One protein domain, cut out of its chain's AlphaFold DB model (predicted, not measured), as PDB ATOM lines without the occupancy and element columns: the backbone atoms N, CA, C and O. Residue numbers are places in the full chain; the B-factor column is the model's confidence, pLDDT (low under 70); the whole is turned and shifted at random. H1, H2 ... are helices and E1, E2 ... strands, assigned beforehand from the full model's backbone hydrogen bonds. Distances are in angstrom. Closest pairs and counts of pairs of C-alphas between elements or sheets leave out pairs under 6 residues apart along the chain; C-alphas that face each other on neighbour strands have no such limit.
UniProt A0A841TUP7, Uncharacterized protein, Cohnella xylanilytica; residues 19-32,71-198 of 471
ATOM      1  N   ASN A  19     192.150 130.798 160.057       89.25
ATOM      2  CA  ASN A  19     191.200 130.071 160.885       89.25
ATOM      3  C   ASN A  19     191.108 130.593 162.332       89.25
ATOM      4  O   ASN A  19     190.038 130.470 162.922       89.25
ATOM      5  N   PHE A  20     192.162 131.168 162.929       92.62
ATOM      6  CA  PHE A  20     192.136 131.537 164.356       92.62
ATOM      7  C   PHE A  20     191.100 132.615 164.708       92.62
ATOM      8  O   PHE A  20     190.334 132.389 165.648       92.62
ATOM      9  N   PRO A  21     190.976 133.733 163.967       94.25
ATOM     10  CA  PRO A  21     189.926 134.716 164.239       94.25
ATOM     11  C   PRO A  21     188.507 134.163 164.051       94.25
ATOM     12  O   PRO A  21     187.574 134.591 164.729       94.25
ATOM     13  N   LEU A  22     188.333 133.192 163.152       95.00
ATOM     14  CA  LEU A  22     187.046 132.533 162.935       95.00
ATOM     15  C   LEU A  22     186.710 131.588 164.093       95.00
ATOM     16  O   LEU A  22     185.594 131.617 164.610       95.00
ATOM     17  N   ILE A  23     187.685 130.786 164.536       94.69
ATOM     18  CA  ILE A  23     187.568 129.912 165.711       94.69
ATOM     19  C   ILE A  23     187.238 130.750 166.949       94.69
ATOM     20  O   ILE A  23     186.303 130.414 167.667       94.69
ATOM     21  N   HIS A  24     187.930 131.872 167.157       95.50
ATOM     22  CA  HIS A  24     187.654 132.818 168.241       95.50
ATOM     23  C   HIS A  24     186.175 133.236 168.290       95.50
ATOM     24  O   HIS A  24     185.521 133.129 169.330       95.50
ATOM     25  N   GLU A  25     185.619 133.642 167.148       95.12
ATOM     26  CA  GLU A  25     184.223 134.070 167.051       95.12
ATOM     27  C   GLU A  25     183.213 132.928 167.228       95.12
ATOM     28  O   GLU A  25     182.110 133.147 167.747       95.12
ATOM     29  N   VAL A  26     183.577 131.703 166.838       94.81
ATOM     30  CA  VAL A  26     182.775 130.504 167.113       94.81
ATOM     31  C   VAL A  26     182.771 130.184 168.609       94.81
ATOM     32  O   VAL A  26     181.697 129.989 169.179       94.81
ATOM     33  N   LEU A  27     183.932 130.184 169.267       95.50
ATOM     34  CA  LEU A  27     184.049 129.863 170.694       95.50
ATOM     35  C   LEU A  27     183.301 130.872 171.575       95.50
ATOM     36  O   LEU A  27     182.577 130.463 172.484       95.50
ATOM     37  N   LYS A  28     183.375 132.171 171.257       94.44
ATOM     38  CA  LYS A  28     182.586 133.213 171.943       94.44
ATOM     39  C   LYS A  28     181.085 132.944 171.878       94.44
ATOM     40  O   LYS A  28     180.388 133.069 172.882       94.44
ATOM     41  N   ARG A  29     180.578 132.507 170.721       91.94
ATOM     42  CA  ARG A  29     179.155 132.151 170.542       91.94
ATOM     43  C   ARG A  29     178.755 130.859 171.238       91.94
ATOM     44  O   ARG A  29     177.592 130.699 171.589       91.94
ATOM     45  N   GLN A  30     179.706 129.965 171.475       93.38
ATOM     46  CA  GLN A  30     179.512 128.791 172.330       93.38
ATOM     47  C   GLN A  30     179.601 129.142 173.828       93.38
ATOM     48  O   GLN A  30     179.469 128.270 174.684       93.38
ATOM     49  N   GLY A  31     179.774 130.428 174.156       93.81
ATOM     50  CA  GLY A  31     179.794 130.943 175.517       93.81
ATOM     51  C   GLY A  31     181.144 130.812 176.217       93.81
ATOM     52  O   GLY A  31     181.165 130.910 177.445       93.81
ATOM     53  N   SER A  32     182.228 130.570 175.477       96.38
ATOM     54  CA  SER A  32     183.593 130.505 176.008       96.38
ATOM     55  C   SER A  32     184.302 131.855 175.907       96.38
ATOM     56  O   SER A  32     184.236 132.527 174.875       96.38
ATOM     57  N   LEU A  71     188.037 121.643 169.598       88.56
ATOM     58  CA  LEU A  71     188.007 120.451 168.778       88.56
ATOM     59  C   LEU A  71     187.578 120.829 167.365       88.56
ATOM     60  O   LEU A  71     186.613 121.564 167.155       88.56
ATOM     61  N   GLN A  72     188.279 120.275 166.384       85.88
ATOM     62  CA  GLN A  72     187.838 120.278 164.998       85.88
ATOM     63  C   GLN A  72     187.226 118.906 164.699       85.88
ATOM     64  O   GLN A  72     187.954 117.932 164.519       85.88
ATOM     65  N   LYS A  73     185.892 118.815 164.642       78.62
ATOM     66  CA  LYS A  73     185.167 117.539 164.442       78.62
ATOM     67  C   LYS A  73     185.271 116.976 163.017       78.62
ATOM     68  O   LYS A  73     184.746 115.905 162.740       78.62
ATOM     69  N   GLY A  74     185.979 117.675 162.132       65.69
ATOM     70  CA  GLY A  74     186.234 117.274 160.753       65.69
ATOM     71  C   GLY A  74     185.881 118.376 159.759       65.69
ATOM     72  O   GLY A  74     185.357 119.432 160.129       65.69
ATOM     73  N   LYS A  75     186.219 118.132 158.492       80.38
ATOM     74  CA  LYS A  75     185.728 118.914 157.357       80.38
ATOM     75  C   LYS A  75     184.519 118.189 156.771       80.38
ATOM     76  O   LYS A  75     184.582 116.984 156.549       80.38
ATOM     77  N   GLU A  76     183.438 118.914 156.530       87.81
ATOM     78  CA  GLU A  76     182.237 118.408 155.867       87.81
ATOM     79  C   GLU A  76     182.206 118.908 154.426       87.81
ATOM     80  O   GLU A  76     182.469 120.084 154.178       87.81
ATOM     81  N   GLU A  77     181.834 118.039 153.489       91.00
ATOM     82  CA  GLU A  77     181.629 118.397 152.086       91.00
ATOM     83  C   GLU A  77     180.134 118.305 151.752       91.00
ATOM     84  O   GLU A  77     179.465 117.323 152.100       91.00
ATOM     85  N   ALA A  78     179.578 119.348 151.134       93.44
ATOM     86  CA  ALA A  78     178.226 119.297 150.584       93.44
ATOM     87  C   ALA A  78     178.289 118.862 149.109       93.44
ATOM     88  O   ALA A  78     179.155 119.335 148.376       93.44
ATOM     89  N   PRO A  79     177.377 117.998 148.633       92.94
ATOM     90  CA  PRO A  79     177.431 117.505 147.255       92.94
ATOM     91  C   PRO A  79     177.037 118.575 146.225       92.94
ATOM     92  O   PRO A  79     177.374 118.455 145.048       92.94
ATOM     93  N   SER A  80     176.330 119.626 146.645       95.12
ATOM     94  CA  SER A  80     175.939 120.745 145.791       95.12
ATOM     95  C   SER A  80     175.886 122.056 146.572       95.12
ATOM     96  O   SER A  80     175.775 122.069 147.804       95.12
ATOM     97  N   PHE A  81     175.911 123.173 145.840       95.62
ATOM     98  CA  PHE A  81     175.725 124.498 146.425       95.62
ATOM     99  C   PHE A  81     174.366 124.624 147.123       95.62
ATOM    100  O   PHE A  81     174.295 125.174 148.214       95.62
ATOM    101  N   GLU A  82     173.296 124.077 146.538       96.19
ATOM    102  CA  GLU A  82     171.941 124.145 147.096       96.19
ATOM    103  C   GLU A  82     171.825 123.389 148.425       96.19
ATOM    104  O   GLU A  82     171.291 123.924 149.402       96.19
ATOM    105  N   GLU A  83     172.374 122.173 148.498       95.94
ATOM    106  CA  GLU A  83     172.409 121.409 149.745       95.94
ATOM    107  C   GLU A  83     173.282 122.089 150.800       95.94
ATOM    108  O   GLU A  83     172.876 122.209 151.960       95.94
ATOM    109  N   GLY A  84     174.452 122.594 150.400       96.25
ATOM    110  CA  GLY A  84     175.317 123.377 151.274       96.25
ATOM    111  C   GLY A  84     174.601 124.615 151.816       96.25
ATOM    112  O   GLY A  84     174.638 124.883 153.018       96.25
ATOM    113  N   LEU A  85     173.882 125.341 150.961       96.38
ATOM    114  CA  LEU A  85     173.130 126.534 151.331       96.38
ATOM    115  C   LEU A  85     172.009 126.213 152.327       96.38
ATOM    116  O   LEU A  85     171.744 127.010 153.226       96.38
ATOM    117  N   ASN A  86     171.374 125.045 152.213       95.31
ATOM    118  CA  ASN A  86     170.379 124.585 153.182       95.31
ATOM    119  C   ASN A  86     171.002 124.320 154.562       95.31
ATOM    120  O   ASN A  86     170.470 124.821 155.556       95.31
ATOM    121  N   ARG A  87     172.159 123.641 154.622       94.81
ATOM    122  CA  ARG A  87     172.916 123.428 155.875       94.81
ATOM    123  C   ARG A  87     173.380 124.749 156.490       94.81
ATOM    124  O   ARG A  87     173.231 124.974 157.687       94.81
ATOM    125  N   LEU A  88     173.890 125.659 155.662       96.00
ATOM    126  CA  LEU A  88     174.280 127.005 156.075       96.00
ATOM    127  C   LEU A  88     173.090 127.741 156.698       96.00
ATOM    128  O   LEU A  88     173.191 128.272 157.805       96.00
ATOM    129  N   ARG A  89     171.933 127.724 156.028       95.81
ATOM    130  CA  ARG A  89     170.705 128.355 156.526       95.81
ATOM    131  C   ARG A  89     170.232 127.767 157.852       95.81
ATOM    132  O   ARG A  89     169.687 128.502 158.667       95.81
ATOM    133  N   GLU A  90     170.385 126.465 158.053       94.19
ATOM    134  CA  GLU A  90     170.066 125.807 159.319       94.19
ATOM    135  C   GLU A  90     170.971 126.295 160.453       94.19
ATOM    136  O   GLU A  90     170.457 126.786 161.456       94.19
ATOM    137  N   ARG A  91     172.296 126.320 160.253       92.56
ATOM    138  CA  ARG A  91     173.230 126.840 161.270       92.56
ATOM    139  C   ARG A  91     172.960 128.300 161.630       92.56
ATOM    140  O   ARG A  91     172.983 128.661 162.804       92.56
ATOM    141  N   LEU A  92     172.640 129.133 160.640       94.81
ATOM    142  CA  LEU A  92     172.267 130.528 160.888       94.81
ATOM    143  C   LEU A  92     170.975 130.657 161.713       94.81
ATOM    144  O   LEU A  92     170.894 131.559 162.545       94.81
ATOM    145  N   ARG A  93     169.982 129.771 161.521       93.06
ATOM    146  CA  ARG A  93     168.755 129.740 162.349       93.06
ATOM    147  C   ARG A  93     169.056 129.409 163.807       93.06
ATOM    148  O   ARG A  93     168.391 129.934 164.692       93.06
ATOM    149  N   GLU A  94     170.080 128.602 164.052       91.31
ATOM    150  CA  GLU A  94     170.586 128.292 165.393       91.31
ATOM    151  C   GLU A  94     171.457 129.419 165.987       91.31
ATOM    152  O   GLU A  94     172.000 129.271 167.079       91.31
ATOM    153  N   GLY A  95     171.636 130.538 165.273       90.44
ATOM    154  CA  GLY A  95     172.499 131.643 165.696       90.44
ATOM    155  C   GLY A  95     173.997 131.342 165.580       90.44
ATOM    156  O   GLY A  95     174.817 132.060 166.157       90.44
ATOM    157  N   ARG A  96     174.377 130.291 164.844       91.75
ATOM    158  CA  ARG A  96     175.765 129.847 164.677       91.75
ATOM    159  C   ARG A  96     176.365 130.383 163.383       91.75
ATOM    160  O   ARG A  96     175.693 130.467 162.357       91.75
ATOM    161  N   LEU A  97     177.657 130.707 163.427       94.75
ATOM    162  CA  LEU A  97     178.427 131.019 162.222       94.75
ATOM    163  C   LEU A  97     178.604 129.767 161.363       94.75
ATOM    164  O   LEU A  97     178.760 128.657 161.879       94.75
ATOM    165  N   PHE A  98     178.643 129.963 160.051       96.25
ATOM    166  CA  PHE A  98     179.000 128.915 159.110       96.25
ATOM    167  C   PHE A  98     180.429 129.131 158.611       96.25
ATOM    168  O   PHE A  98     180.689 130.113 157.921       96.25
ATOM    169  N   LEU A  99     181.357 128.237 158.958       96.12
ATOM    170  CA  LEU A  99     182.740 128.317 158.483       96.12
ATOM    171  C   LEU A  99     182.867 127.596 157.143       96.12
ATOM    172  O   LEU A  99     182.748 126.372 157.093       96.12
ATOM    173  N   ALA A 100     183.108 128.354 156.077       95.88
ATOM    174  CA  ALA A 100     183.283 127.840 154.727       95.88
ATOM    175  C   ALA A 100     184.768 127.818 154.348       95.88
ATOM    176  O   ALA A 100     185.520 128.729 154.699       95.88
ATOM    177  N   THR A 101     185.173 126.793 153.599       93.06
ATOM    178  CA  THR A 101     186.516 126.671 153.025       93.06
ATOM    179  C   THR A 101     186.435 126.716 151.509       93.06
ATOM    180  O   THR A 101     185.590 126.036 150.924       93.06
ATOM    181  N   GLY A 102     187.302 127.490 150.866       92.62
ATOM    182  CA  GLY A 102     187.222 127.716 149.430       92.62
ATOM    183  C   GLY A 102     188.449 128.410 148.849       92.62
ATOM    184  O   GLY A 102     189.530 128.394 149.433       92.62
ATOM    185  N   SER A 103     188.287 129.017 147.674       92.00
ATOM    186  CA  SER A 103     189.384 129.651 146.935       92.00
ATOM    187  C   SER A 103     189.328 131.177 146.996       92.00
ATOM    188  O   SER A 103     188.416 131.784 146.427       92.00
ATOM    189  N   SER A 104     190.343 131.811 147.601       90.81
ATOM    190  CA  SER A 104     190.490 133.278 147.613       90.81
ATOM    191  C   SER A 104     190.553 133.882 146.206       90.81
ATOM    192  O   SER A 104     190.105 135.006 145.997       90.81
ATOM    193  N   TYR A 105     190.991 133.101 145.214       90.88
ATOM    194  CA  TYR A 105     191.027 133.476 143.797       90.88
ATOM    195  C   TYR A 105     189.664 133.913 143.229       90.88
ATOM    196  O   TYR A 105     189.597 134.601 142.210       90.88
ATOM    197  N   ARG A 106     188.558 133.510 143.868       91.12
ATOM    198  CA  ARG A 106     187.184 133.834 143.451       91.12
ATOM    199  C   ARG A 106     186.504 134.894 144.326       91.12
ATOM    200  O   ARG A 106     185.340 135.196 144.083       91.12
ATOM    201  N   LEU A 107     187.204 135.479 145.301       93.69
ATOM    202  CA  LEU A 107     186.666 136.510 146.194       93.69
ATOM    203  C   LEU A 107     186.991 137.921 145.677       93.69
ATOM    204  O   LEU A 107     188.158 138.294 145.701       93.69
ATOM    205  N   PRO A 108     186.001 138.743 145.274       91.62
ATOM    206  CA  PRO A 108     186.239 140.040 144.618       91.62
ATOM    207  C   PRO A 108     187.042 141.070 145.419       91.62
ATOM    208  O   PRO A 108     187.569 142.017 144.846       91.62
ATOM    209  N   TYR A 109     187.094 140.921 146.742       93.19
ATOM    210  CA  TYR A 109     187.802 141.828 147.645       93.19
ATOM    211  C   TYR A 109     189.229 141.353 147.982       93.19
ATOM    212  O   TYR A 109     189.947 142.050 148.695       93.19
ATOM    213  N   CYS A 110     189.644 140.164 147.527       91.88
ATOM    214  CA  CYS A 110     190.979 139.621 147.779       91.88
ATOM    215  C   CYS A 110     191.979 140.059 146.699       91.88
ATOM    216  O   CYS A 110     191.636 140.144 145.524       91.88
ATOM    217  N   GLU A 111     193.254 140.224 147.062       88.19
ATOM    218  CA  GLU A 111     194.339 140.495 146.093       88.19
ATOM    219  C   GLU A 111     194.577 139.337 145.105       88.19
ATOM    220  O   GLU A 111     195.120 139.525 144.012       88.19
ATOM    221  N   ASP A 112     194.159 138.129 145.487       88.62
ATOM    222  CA  ASP A 112     194.226 136.936 144.644       88.62
ATOM    223  C   ASP A 112     193.139 136.919 143.557       88.62
ATOM    224  O   ASP A 112     193.207 136.083 142.656       88.62
ATOM    225  N   TYR A 113     192.136 137.805 143.622       92.50
ATOM    226  CA  TYR A 113     190.954 137.753 142.765       92.50
ATOM    227  C   TYR A 113     191.309 137.775 141.279       92.50
ATOM    228  O   TYR A 113     191.768 138.789 140.753       92.50
ATOM    229  N   LEU A 114     191.084 136.644 140.604       91.25
ATOM    230  CA  LEU A 114     191.386 136.448 139.182       91.25
ATOM    231  C   LEU A 114     192.816 136.858 138.784       91.25
ATOM    232  O   LEU A 114     193.072 137.204 137.632       91.25
ATOM    233  N   ASN A 115     193.750 136.833 139.735       91.25
ATOM    234  CA  ASN A 115     195.117 137.281 139.536       91.25
ATOM    235  C   ASN A 115     195.967 136.148 138.934       91.25
ATOM    236  O   ASN A 115     196.242 135.171 139.636       91.25
ATOM    237  N   PRO A 116     196.463 136.253 137.686       89.88
ATOM    238  CA  PRO A 116     197.233 135.176 137.055       89.88
ATOM    239  C   PRO A 116     198.476 134.772 137.857       89.88
ATOM    240  O   PRO A 116     198.800 133.588 137.943       89.88
ATOM    241  N   LYS A 117     199.104 135.726 138.563       88.38
ATOM    242  CA  LYS A 117     200.270 135.461 139.421       88.38
ATOM    243  C   LYS A 117     199.955 134.513 140.577       88.38
ATOM    244  O   LYS A 117     200.854 133.833 141.070       88.38
ATOM    245  N   TYR A 118     198.698 134.467 141.033       85.81
ATOM    246  CA  TYR A 118     198.265 133.501 142.042       85.81
ATOM    247  C   TYR A 118     198.376 132.067 141.519       85.81
ATOM    248  O   TYR A 118     198.842 131.192 142.242       85.81
ATOM    249  N   ILE A 119     197.991 131.840 140.264       88.50
ATOM    250  CA  ILE A 119     198.076 130.533 139.612       88.50
ATOM    251  C   ILE A 119     199.536 130.190 139.320       88.50
ATOM    252  O   ILE A 119     200.004 129.129 139.726       88.50
ATOM    253  N   GLU A 120     200.267 131.104 138.671       88.12
ATOM    254  CA  GLU A 120     201.658 130.907 138.238       88.12
ATOM    255  C   GLU A 120     202.545 130.398 139.381       88.12
ATOM    256  O   GLU A 120     203.168 129.344 139.258       88.12
ATOM    257  N   LYS A 121     202.510 131.070 140.542       84.25
ATOM    258  CA  LYS A 121     203.320 130.698 141.717       84.25
ATOM    259  C   LYS A 121     202.996 129.303 142.277       84.25
ATOM    260  O   LYS A 121     203.819 128.731 142.991       84.25
ATOM    261  N   LEU A 122     201.804 128.763 142.015       82.00
ATOM    262  CA  LEU A 122     201.346 127.460 142.521       82.00
ATOM    263  C   LEU A 122     201.632 126.306 141.554       82.00
ATOM    264  O   LEU A 122     201.755 125.164 141.999       82.00
ATOM    265  N   VAL A 123     201.741 126.594 140.254       85.56
ATOM    266  CA  VAL A 123     201.952 125.583 139.203       85.56
ATOM    267  C   VAL A 123     203.372 125.567 138.641       85.56
ATOM    268  O   VAL A 123     203.723 124.641 137.913       85.56
ATOM    269  N   GLU A 124     204.197 126.561 138.979       85.31
ATOM    270  CA  GLU A 124     205.585 126.641 138.530       85.31
ATOM    271  C   GLU A 124     206.383 125.364 138.891       85.31
ATOM    272  O   GLU A 124     206.349 124.905 140.046       85.31
ATOM    273  N   PRO A 125     207.139 124.784 137.934       74.31
ATOM    274  CA  PRO A 125     208.022 123.655 138.200       74.31
ATOM    275  C   PRO A 125     209.012 123.978 139.324       74.31
ATOM    276  O   PRO A 125     209.813 124.899 139.231       74.31
ATOM    277  N   GLY A 126     208.965 123.204 140.411       67.75
ATOM    278  CA  GLY A 126     209.823 123.434 141.578       67.75
ATOM    279  C   GLY A 126     209.262 124.412 142.616       67.75
ATOM    280  O   GLY A 126     209.912 124.609 143.645       67.75
ATOM    281  N   SER A 127     208.044 124.942 142.430       67.44
ATOM    282  CA  SER A 127     207.386 125.768 143.447       67.44
ATOM    283  C   SER A 127     207.357 125.062 144.805       67.44
ATOM    284  O   SER A 127     207.049 123.866 144.924       67.44
ATOM    285  N   ARG A 128     207.708 125.822 145.844       61.94
ATOM    286  CA  ARG A 128     207.635 125.401 147.251       61.94
ATOM    287  C   ARG A 128     206.265 125.686 147.870       61.94
ATOM    288  O   ARG A 128     206.051 125.344 149.032       61.94
ATOM    289  N   LEU A 129     205.373 126.344 147.128       65.81
ATOM    290  CA  LEU A 129     204.017 126.636 147.569       65.81
ATOM    291  C   LEU A 129     203.121 125.424 147.321       65.81
ATOM    292  O   LEU A 129     203.273 124.696 146.341       65.81
ATOM    293  N   TYR A 130     202.186 125.217 148.239       66.75
ATOM    294  CA  TYR A 130     201.155 124.198 148.125       66.75
ATOM    295  C   TYR A 130     199.806 124.883 148.032       66.75
ATOM    296  O   TYR A 130     199.614 125.966 148.590       66.75
ATOM    297  N   LEU A 131     198.875 124.228 147.350       74.12
ATOM    298  CA  LEU A 131     197.506 124.690 147.294       74.12
ATOM    299  C   LEU A 131     196.845 124.465 148.662       74.12
ATOM    300  O   LEU A 131     196.930 123.376 149.227       74.12
ATOM    301  N   VAL A 132     196.233 125.512 149.213       73.81
ATOM    302  CA  VAL A 132     195.552 125.487 150.512       73.81
ATOM    303  C   VAL A 132     194.229 126.229 150.365       73.81
ATOM    304  O   VAL A 132     194.172 127.269 149.711       73.81
ATOM    305  N   ASP A 133     193.165 125.695 150.961       83.94
ATOM    306  CA  ASP A 133     191.877 126.387 151.003       83.94
ATOM    307  C   ASP A 133     191.914 127.556 151.996       83.94
ATOM    308  O   ASP A 133     192.420 127.435 153.115       83.94
ATOM    309  N   HIS A 134     191.319 128.674 151.590       90.38
ATOM    310  CA  HIS A 134     191.064 129.829 152.441       90.38
ATOM    311  C   HIS A 134     189.783 129.628 153.258       90.38
ATOM    312  O   HIS A 134     188.873 128.927 152.813       90.38
ATOM    313  N   TRP A 135     189.714 130.216 154.453       92.75
ATOM    314  CA  TRP A 135     188.574 130.090 155.363       92.75
ATOM    315  C   TRP A 135     187.907 131.444 155.562       92.75
ATOM    316  O   TRP A 135     188.584 132.441 155.795       92.75
ATOM    317  N   LEU A 136     186.577 131.451 155.566       95.75
ATOM    318  CA  LEU A 136     185.774 132.607 155.963       95.75
ATOM    319  C   LEU A 136     184.541 132.160 156.749       95.75
ATOM    320  O   LEU A 136     184.131 130.998 156.682       95.75
ATOM    321  N   ALA A 137     183.933 133.082 157.490       96.94
ATOM    322  CA  ALA A 137     182.654 132.845 158.147       96.94
ATOM    323  C   ALA A 137     181.517 133.517 157.376       96.94
ATOM    324  O   ALA A 137     181.588 134.699 157.047       96.94
ATOM    325  N   VAL A 138     180.424 132.790 157.160       97.38
ATOM    326  CA  VAL A 138     179.142 133.363 156.749       97.38
ATOM    327  C   VAL A 138     178.288 133.555 157.992       97.38
ATOM    328  O   VAL A 138     178.015 132.603 158.730       97.38
ATOM    329  N   TYR A 139     177.876 134.797 158.229       96.56
ATOM    330  CA  TYR A 139     177.079 135.187 159.393       96.56
ATOM    331  C   TYR A 139     175.643 135.576 159.024       96.56
ATOM    332  O   TYR A 139     174.806 135.788 159.902       96.56
ATOM    333  N   GLY A 140     175.317 135.632 157.733       96.56
ATOM    334  CA  GLY A 140     173.963 135.899 157.278       96.56
ATOM    335  C   GLY A 140     173.765 135.687 155.784       96.56
ATOM    336  O   GLY A 140     174.714 135.575 155.015       96.56
ATOM    337  N   ILE A 141     172.500 135.642 155.384       95.62
ATOM    338  CA  ILE A 141     172.045 135.726 153.999       95.62
ATOM    339  C   ILE A 141     170.918 136.751 153.939       95.62
ATOM    340  O   ILE A 141     169.907 136.623 154.643       95.62
ATOM    341  N   GLU A 142     171.065 137.738 153.067       93.69
ATOM    342  CA  GLU A 142     170.095 138.809 152.873       93.69
ATOM    343  C   GLU A 142     170.044 139.218 151.400       93.69
ATOM    344  O   GLU A 142     171.081 139.390 150.770       93.69
ATOM    345  N   ASN A 143     168.837 139.366 150.840       91.75
ATOM    346  CA  ASN A 143     168.618 139.903 149.490       91.75
ATOM    347  C   ASN A 143     169.505 139.261 148.398       91.75
ATOM    348  O   ASN A 143     170.077 139.956 147.561       91.75
ATOM    349  N   GLY A 144     169.659 137.932 148.426       92.25
ATOM    350  CA  GLY A 144     170.494 137.205 147.456       92.25
ATOM    351  C   GLY A 144     172.006 137.397 147.640       92.25
ATOM    352  O   GLY A 144     172.778 137.147 146.713       92.25
ATOM    353  N   ARG A 145     172.443 137.842 148.823       96.62
ATOM    354  CA  ARG A 145     173.847 138.039 149.195       96.62
ATOM    355  C   ARG A 145     174.198 137.242 150.444       96.62
ATOM    356  O   ARG A 145     173.370 137.106 151.344       96.62
ATOM    357  N   ALA A 146     175.423 136.731 150.495       97.25
ATOM    358  CA  ALA A 146     176.012 136.163 151.700       97.25
ATOM    359  C   ALA A 146     176.732 137.274 152.471       97.25
ATOM    360  O   ALA A 146     177.494 138.041 151.886       97.25
ATOM    361  N   LEU A 147     176.487 137.365 153.774       96.94
ATOM    362  CA  LEU A 147     177.192 138.275 154.667       96.94
ATOM    363  C   LEU A 147     178.413 137.546 155.232       96.94
ATOM    364  O   LEU A 147     178.268 136.536 155.927       96.94
ATOM    365  N   VAL A 148     179.600 138.039 154.891       96.75
ATOM    366  CA  VAL A 148     180.884 137.367 155.105       96.75
ATOM    367  C   VAL A 148     181.746 138.135 156.096       96.75
ATOM    368  O   VAL A 148     181.809 139.362 156.058       96.75
ATOM    369  N   TYR A 149     182.419 137.386 156.963       96.00
ATOM    370  CA  TYR A 149     183.509 137.830 157.819       96.00
ATOM    371  C   TYR A 149     184.788 137.083 157.421       96.00
ATOM    372  O   TYR A 149     184.868 135.858 157.547       96.00
ATOM    373  N   ASP A 150     185.765 137.834 156.920       95.12
ATOM    374  CA  ASP A 150     187.037 137.357 156.379       95.12
ATOM    375  C   ASP A 150     188.192 138.270 156.850       95.12
ATOM    376  O   ASP A 150     188.586 139.220 156.165       95.12
ATOM    377  N   PRO A 151     188.703 138.046 158.071       91.00
ATOM    378  CA  PRO A 151     189.601 138.986 158.736       91.00
ATOM    379  C   PRO A 151     191.045 138.940 158.228       91.00
ATOM    380  O   PRO A 151     191.734 139.957 158.279       91.00
ATOM    381  N   VAL A 152     191.527 137.796 157.732       86.38
ATOM    382  CA  VAL A 152     192.925 137.629 157.299       86.38
ATOM    383  C   VAL A 152     192.984 136.924 155.950       86.38
ATOM    384  O   VAL A 152     192.470 135.818 155.856       86.38
ATOM    385  N   PRO A 153     193.698 137.464 154.949       82.38
ATOM    386  CA  PRO A 153     194.425 138.738 154.975       82.38
ATOM    387  C   PRO A 153     193.528 139.952 154.694       82.38
ATOM    388  O   PRO A 153     193.966 141.083 154.876       82.38
ATOM    389  N   SER A 154     192.290 139.729 154.248       86.25
ATOM    390  CA  SER A 154     191.474 140.751 153.587       86.25
ATOM    391  C   SER A 154     190.829 141.789 154.500       86.25
ATOM    392  O   SER A 154     190.370 142.805 153.985       86.25
ATOM    393  N   ARG A 155     190.777 141.564 155.821       92.06
ATOM    394  CA  ARG A 155     190.116 142.459 156.793       92.06
ATOM    395  C   ARG A 155     188.707 142.879 156.349       92.06
ATOM    396  O   ARG A 155     188.313 144.036 156.479       92.06
ATOM    397  N   TYR A 156     187.956 141.937 155.790       94.19
ATOM    398  CA  TYR A 156     186.681 142.197 155.145       94.19
ATOM    399  C   TYR A 156     185.511 141.734 156.016       94.19
ATOM    400  O   TYR A 156     185.448 140.585 156.453       94.19
ATOM    401  N   VAL A 157     184.545 142.628 156.225       95.00
ATOM    402  CA  VAL A 157     183.215 142.309 156.754       95.00
ATOM    403  C   VAL A 157     182.200 142.964 155.842       95.00
ATOM    404  O   VAL A 157     182.171 144.186 155.713       95.00
ATOM    405  N   GLY A 158     181.348 142.167 155.209       94.25
ATOM    406  CA  GLY A 158     180.358 142.730 154.310       94.25
ATOM    407  C   GLY A 158     179.651 141.721 153.419       94.25
ATOM    408  O   GLY A 158     179.883 140.513 153.514       94.25
ATOM    409  N   PRO A 159     178.737 142.213 152.574       96.38
ATOM    410  CA  PRO A 159     177.965 141.378 151.675       96.38
ATOM    411  C   PRO A 159     178.726 141.058 150.378       96.38
ATOM    412  O   PRO A 159     179.221 141.955 149.699       96.38
ATOM    413  N   ILE A 160     178.675 139.797 149.952       97.12
ATOM    414  CA  ILE A 160     179.039 139.358 148.594       97.12
ATOM    415  C   ILE A 160     177.840 138.712 147.893       97.12
ATOM    416  O   ILE A 160     176.923 138.214 148.550       97.12
ATOM    417  N   SER A 161     177.809 138.716 146.557       96.88
ATOM    418  CA  SER A 161     176.750 138.012 145.818       96.88
ATOM    419  C   SER A 161     176.787 136.509 146.114       96.88
ATOM    420  O   SER A 161     177.854 135.947 146.369       96.88
ATOM    421  N   LEU A 162     175.629 135.839 146.065       96.44
ATOM    422  CA  LEU A 162     175.597 134.378 146.203       96.44
ATOM    423  C   LEU A 162     176.402 133.670 145.106       96.44
ATOM    424  O   LEU A 162     176.996 132.642 145.391       96.44
ATOM    425  N   GLU A 163     176.492 134.244 143.906       95.75
ATOM    426  CA  GLU A 163     177.334 133.734 142.814       95.75
ATOM    427  C   GLU A 163     178.835 133.804 143.145       95.75
ATOM    428  O   GLU A 163     179.580 132.847 142.916       95.75
ATOM    429  N   ALA A 164     179.295 134.917 143.731       95.88
ATOM    430  CA  ALA A 164     180.678 135.048 144.185       95.88
ATOM    431  C   ALA A 164     180.967 134.085 145.343       95.88
ATOM    432  O   ALA A 164     182.007 133.427 145.355       95.88
ATOM    433  N   PHE A 165     180.026 133.952 146.284       97.44
ATOM    434  CA  PHE A 165     180.140 132.991 147.377       97.44
ATOM    435  C   PHE A 165     180.181 131.546 146.864       97.44
ATOM    436  O   PHE A 165     181.045 130.785 147.282       97.44
ATOM    437  N   GLU A 166     179.309 131.173 145.928       97.06
ATOM    438  CA  GLU A 166     179.316 129.855 145.290       97.06
ATOM    439  C   GLU A 166     180.653 129.577 144.599       97.06
ATOM    440  O   GLU A 166     181.229 128.505 144.779       97.06
ATOM    441  N   SER A 167     181.170 130.550 143.847       95.06
ATOM    442  CA  SER A 167     182.445 130.429 143.136       95.06
ATOM    443  C   SER A 167     183.623 130.239 144.091       95.06
ATOM    444  O   SER A 167     184.473 129.383 143.852       95.06
ATOM    445  N   PHE A 168     183.665 131.001 145.189       95.75
ATOM    446  CA  PHE A 168     184.612 130.784 146.284       95.75
ATOM    447  C   PHE A 168     184.470 129.374 146.855       95.75
ATOM    448  O   PHE A 168     185.454 128.641 146.963       95.75
ATOM    449  N   TRP A 169     183.243 128.997 147.208       96.44
ATOM    450  CA  TRP A 169     182.967 127.826 148.023       96.44
ATOM    451  C   TRP A 169     183.131 126.517 147.257       96.44
ATOM    452  O   TRP A 169     183.543 125.515 147.834       96.44
ATOM    453  N   ARG A 170     182.921 126.534 145.937       94.19
ATOM    454  CA  ARG A 170     183.283 125.436 145.032       94.19
ATOM    455  C   ARG A 170     184.771 125.074 145.123       94.19
ATOM    456  O   ARG A 170     185.150 123.955 144.792       94.19
ATOM    457  N   GLY A 171     185.599 126.001 145.602       90.50
ATOM    458  CA  GLY A 171     186.969 125.735 146.000       90.50
ATOM    459  C   GLY A 171     187.922 125.560 144.826       90.50
ATOM    460  O   GLY A 171     187.557 125.590 143.644       90.50
ATOM    461  N   ASN A 172     189.193 125.377 145.170       86.12
ATOM    462  CA  ASN A 172     190.288 125.359 144.207       86.12
ATOM    463  C   ASN A 172     190.204 124.195 143.197       86.12
ATOM    464  O   ASN A 172     190.696 124.327 142.080       86.12
ATOM    465  N   LYS A 173     189.534 123.082 143.548       83.19
ATOM    466  CA  LYS A 173     189.321 121.914 142.663       83.19
ATOM    467  C   LYS A 173     188.613 122.263 141.354       83.19
ATOM    468  O   LYS A 173     188.774 121.560 140.363       83.19
ATOM    469  N   SER A 174     187.823 123.332 141.364       86.25
ATOM    470  CA  SER A 174     187.049 123.771 140.203       86.25
ATOM    471  C   SER A 174     187.806 124.677 139.238       86.25
ATOM    472  O   SER A 174     187.245 125.049 138.212       86.25
ATOM    473  N   ILE A 175     189.055 125.039 139.548       89.00
ATOM    474  CA  ILE A 175     189.883 125.941 138.744       89.00
ATOM    475  C   ILE A 175     190.798 125.089 137.848       89.00
ATOM    476  O   ILE A 175     191.751 124.494 138.362       89.00
ATOM    477  N   PRO A 176     190.538 124.995 136.526       89.00
ATOM    478  CA  PRO A 176     191.309 124.130 135.630       89.00
ATOM    479  C   PRO A 176     192.804 124.455 135.608       89.00
ATOM    480  O   PRO A 176     193.640 123.557 135.514       89.00
ATOM    481  N   GLU A 177     193.153 125.730 135.750       89.94
ATOM    482  CA  GLU A 177     194.528 126.215 135.718       89.94
ATOM    483  C   GLU A 177     195.349 125.732 136.924       89.94
ATOM    484  O   GLU A 177     196.571 125.683 136.849       89.94
ATOM    485  N   LEU A 178     194.698 125.297 138.010       86.69
ATOM    486  CA  LEU A 178     195.353 124.707 139.183       86.69
ATOM    487  C   LEU A 178     195.539 123.187 139.078       86.69
ATOM    488  O   LEU A 178     196.029 122.567 140.022       86.69
ATOM    489  N   ALA A 179     195.198 122.554 137.951       84.75
ATOM    490  CA  ALA A 179     195.270 121.098 137.806       84.75
ATOM    491  C   ALA A 179     196.682 120.512 138.023       84.75
ATOM    492  O   ALA A 179     196.798 119.350 138.432       84.75
ATOM    493  N   ALA A 180     197.728 121.302 137.761       83.44
ATOM    494  CA  ALA A 180     199.133 120.939 137.957       83.44
ATOM    495  C   ALA A 180     199.676 121.274 139.364       83.44
ATOM    496  O   ALA A 180     200.810 120.914 139.680       83.44
ATOM    497  N   ALA A 181     198.894 121.951 140.212       79.06
ATOM    498  CA  ALA A 181     199.324 122.318 141.556       79.06
ATOM    499  C   ALA A 181     199.461 121.083 142.466       79.06
ATOM    500  O   ALA A 181     198.713 120.105 142.365       79.06
ATOM    501  N   LYS A 182     200.420 121.144 143.394       73.62
ATOM    502  CA  LYS A 182     200.680 120.090 144.387       73.62
ATOM    503  C   LYS A 182     199.581 120.059 145.463       73.62
ATOM    504  O   LYS A 182     199.095 121.119 145.859       73.62
ATOM    505  N   ARG A 183     199.286 118.866 146.006       68.12
ATOM    506  CA  ARG A 183     198.319 118.609 147.103       68.12
ATOM    507  C   ARG A 183     196.852 118.907 146.772       68.12
ATOM    508  O   ARG A 183     196.063 119.245 147.652       68.12
ATOM    509  N   LYS A 184     196.457 118.781 145.504       67.06
ATOM    510  CA  LYS A 184     195.079 119.064 145.062       67.06
ATOM    511  C   LYS A 184     194.040 118.068 145.594       67.06
ATOM    512  O   LYS A 184     192.856 118.381 145.700       67.06
ATOM    513  N   GLU A 185     194.487 116.862 145.912       62.06
ATOM    514  CA  GLU A 185     193.701 115.748 146.430       62.06
ATOM    515  C   GLU A 185     193.126 116.011 147.831       62.06
ATOM    516  O   GLU A 185     192.063 115.485 148.150       62.06
ATOM    517  N   GLU A 186     193.754 116.887 148.623       62.53
ATOM    518  CA  GLU A 186     193.335 117.234 149.993       62.53
ATOM    519  C   GLU A 186     192.298 118.377 150.071       62.53
ATOM    520  O   GLU A 186     191.946 118.842 151.160       62.53
ATOM    521  N   LEU A 187     191.851 118.886 148.922       69.38
ATOM    522  CA  LEU A 187     190.990 120.069 148.827       69.38
ATOM    523  C   LEU A 187     189.518 119.678 148.782       69.38
ATOM    524  O   LEU A 187     189.188 118.566 148.377       69.38
ATOM    525  N   HIS A 188     188.618 120.584 149.145       76.38
ATOM    526  CA  HIS A 188     187.185 120.281 149.215       76.38
ATOM    527  C   HIS A 188     186.360 121.221 148.339       76.38
ATOM    528  O   HIS A 188     186.700 122.393 148.177       76.38
ATOM    529  N   SER A 189     185.263 120.705 147.789       90.00
ATOM    530  CA  SER A 189     184.262 121.504 147.078       90.00
ATOM    531  C   SER A 189     183.063 121.715 147.987       90.00
ATOM    532  O   SER A 189     182.526 120.759 148.517       90.00
ATOM    533  N   PHE A 190     182.610 122.947 148.187       94.31
ATOM    534  CA  PHE A 190     181.567 123.252 149.177       94.31
ATOM    535  C   PHE A 190     181.937 122.759 150.588       94.31
ATOM    536  O   PHE A 190     181.100 122.265 151.349       94.31
ATOM    537  N   GLY A 191     183.225 122.889 150.927       92.44
ATOM    538  CA  GLY A 191     183.785 122.445 152.196       92.44
ATOM    539  C   GLY A 191     183.398 123.360 153.355       92.44
ATOM    540  O   GLY A 191     183.356 124.584 153.226       92.44
ATOM    541  N   SER A 192     183.118 122.779 154.512       93.50
ATOM    542  CA  SER A 192     182.871 123.513 155.751       93.50
ATOM    543  C   SER A 192     183.551 122.836 156.926       93.50
ATOM    544  O   SER A 192     183.936 121.669 156.847       93.50
ATOM    545  N   VAL A 193     183.738 123.572 158.017       90.94
ATOM    546  CA  VAL A 193     184.413 123.048 159.208       90.94
ATOM    547  C   VAL A 193     183.527 123.188 160.429       90.94
ATOM    548  O   VAL A 193     182.882 124.216 160.643       90.94
ATOM    549  N   VAL A 194     183.512 122.137 161.246       90.06
ATOM    550  CA  VAL A 194     182.855 122.142 162.551       90.06
ATOM    551  C   VAL A 194     183.898 122.350 163.636       90.06
ATOM    552  O   VAL A 194     184.840 121.566 163.771       90.06
ATOM    553  N   ILE A 195     183.708 123.426 164.393       92.94
ATOM    554  CA  ILE A 195     184.543 123.815 165.524       92.94
ATOM    555  C   ILE A 195     183.685 123.779 166.781       92.94
ATOM    556  O   ILE A 195     182.600 124.362 166.813       92.94
ATOM    557  N   GLU A 196     184.193 123.129 167.814       92.50
ATOM    558  CA  GLU A 196     183.578 123.053 169.137       92.50
ATOM    559  C   GLU A 196     184.615 123.424 170.191       92.50
ATOM    560  O   GLU A 196     185.793 123.119 170.035       92.50
ATOM    561  N   ALA A 197     184.208 124.080 171.270       93.25
ATOM    562  CA  ALA A 197     185.055 124.211 172.444       93.25
ATOM    563  C   ALA A 197     185.340 122.808 173.003       93.25
ATOM    564  O   ALA A 197     184.414 122.009 173.129       93.25
ATOM    565  N   GLU A 198     186.599 122.502 173.337       92.12
ATOM    566  CA  GLU A 198     186.930 121.232 174.011       92.12
ATOM    567  C   GLU A 198     186.189 121.149 175.349       92.12
ATOM    568  O   GLU A 198     185.527 120.161 175.660       92.12
TER     569      GLU A 198
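This is residues 19 to 32 and 71 to 198 of the 471 residues of an uncharacterized protein of Cohnella xylanilytica (UniProt A0A841TUP7). A strongly twisted sheet of six strands forms a wall with helices on both faces: it curls round H1 on one face and round H4 on the other, with H2 also on the face opposite H1, beside the strands. Beyond one end of this wall lies a lobe of H3 and loops, drawn from the long links before H3 and after H4, and it lengthens the whole. The printed part has 142 residues, with four named helices and six named strands in the order H1 E1 H2 E2 H3 E3 E4 E5 H4 E6; the sheet runs E1 E6 E2 E3 E4 E5, antiparallel throughout. The class is mixed, helices and strands, and the whole is compact, with a radius of gyration of the C-alphas of 15.0 A and spans of 47 by 36 by 30 A.

The sheet is made of E1, residues 71 to 77, 18.0 A; E6, residues 191 to 197, 20.4 A; E2, residues 98 to 102, 12.8 A; E3, residues 134 to 142, 22.8 A; E4, residues 145 to 150, 15.0 A; and E5, residues 156 to 161, 14.3 A. E3, the longest strand, bends by 63 degrees at residue 139. H1 is residues 19 to 29, 15.6 A; H2 is residues 81 to 93, 18.2 A; H3 is residues 116 to 123, 10.9 A; and H4 is residues 162 to 169, 10.0 A. H1 begins at C-alpha 19, (191.200, 130.071, 160.885), H3 begins at C-alpha 116, (197.233, 135.176, 137.055), and E6 ends at C-alpha 197, (185.055, 124.211, 172.444).

E1 and E5 are the edge strands. From edge to edge the strands' lines turn by 158 degrees. E1 and E6 are antiparallel at 162 degrees, with N 71 and O 196 at 2.7 A. E6 and E2 stand at 138 degrees, with N 101 and O 191 at 2.9 A. E2 and E3 stand at 130 degrees, with N 134 and O 102 at 2.8 A. E3, E4 and E5 form a meander, each strand the antiparallel neighbour of the one before; both its pairs are hairpins, with N 145 and O 142 at 2.8 A, and N 148 and O 158 at 2.8 A. E1, H2 and E2 form a split strand-helix-strand unit, two strands running the same way with a helix between them in the chain and E6 between them in the sheet; its crossover is right-handed. H1 is on the sheet; its closest C-alphas to E6 are Leu 27 and Ala 197, 6.0 A. H4 is on the opposite face, and its C-alpha of Trp 169 is 4.5 A from that of Gly 102 in E2, their closest. H2 is on the sheet, on the face opposite H1, at a height over the sheet of 4.3 A, only just above the sheet's level. It lies over none of the strands, but only just, with 2 of its C-alphas falling on E3. H2 and H4 are close but not clearly touching, Phe 81 and Glu 166 having C-alphas 6.5 A apart, and are about perpendicular at 80 degrees. H3 is not on the sheet and is apart from H1, H2 and H4. Every O i to N i+4 pair is within hydrogen-bond range in H1, H2 and H4; in H3 it is 3 of 4.

The two C-alphas farthest apart, those of Gly 31 and Pro 125, are 47.4 A apart. Residues 33 to 70 are not printed, and C-alphas 32 and 71 are 13.1 A apart across the cut. The links from E2 to H3, 13 residues, and from H4 to E6, 21 residues, are long. The mean pLDDT of the printed part is 89.4; it is under 70 at residue 74, residues 126 to 130 and residues 183 to 187.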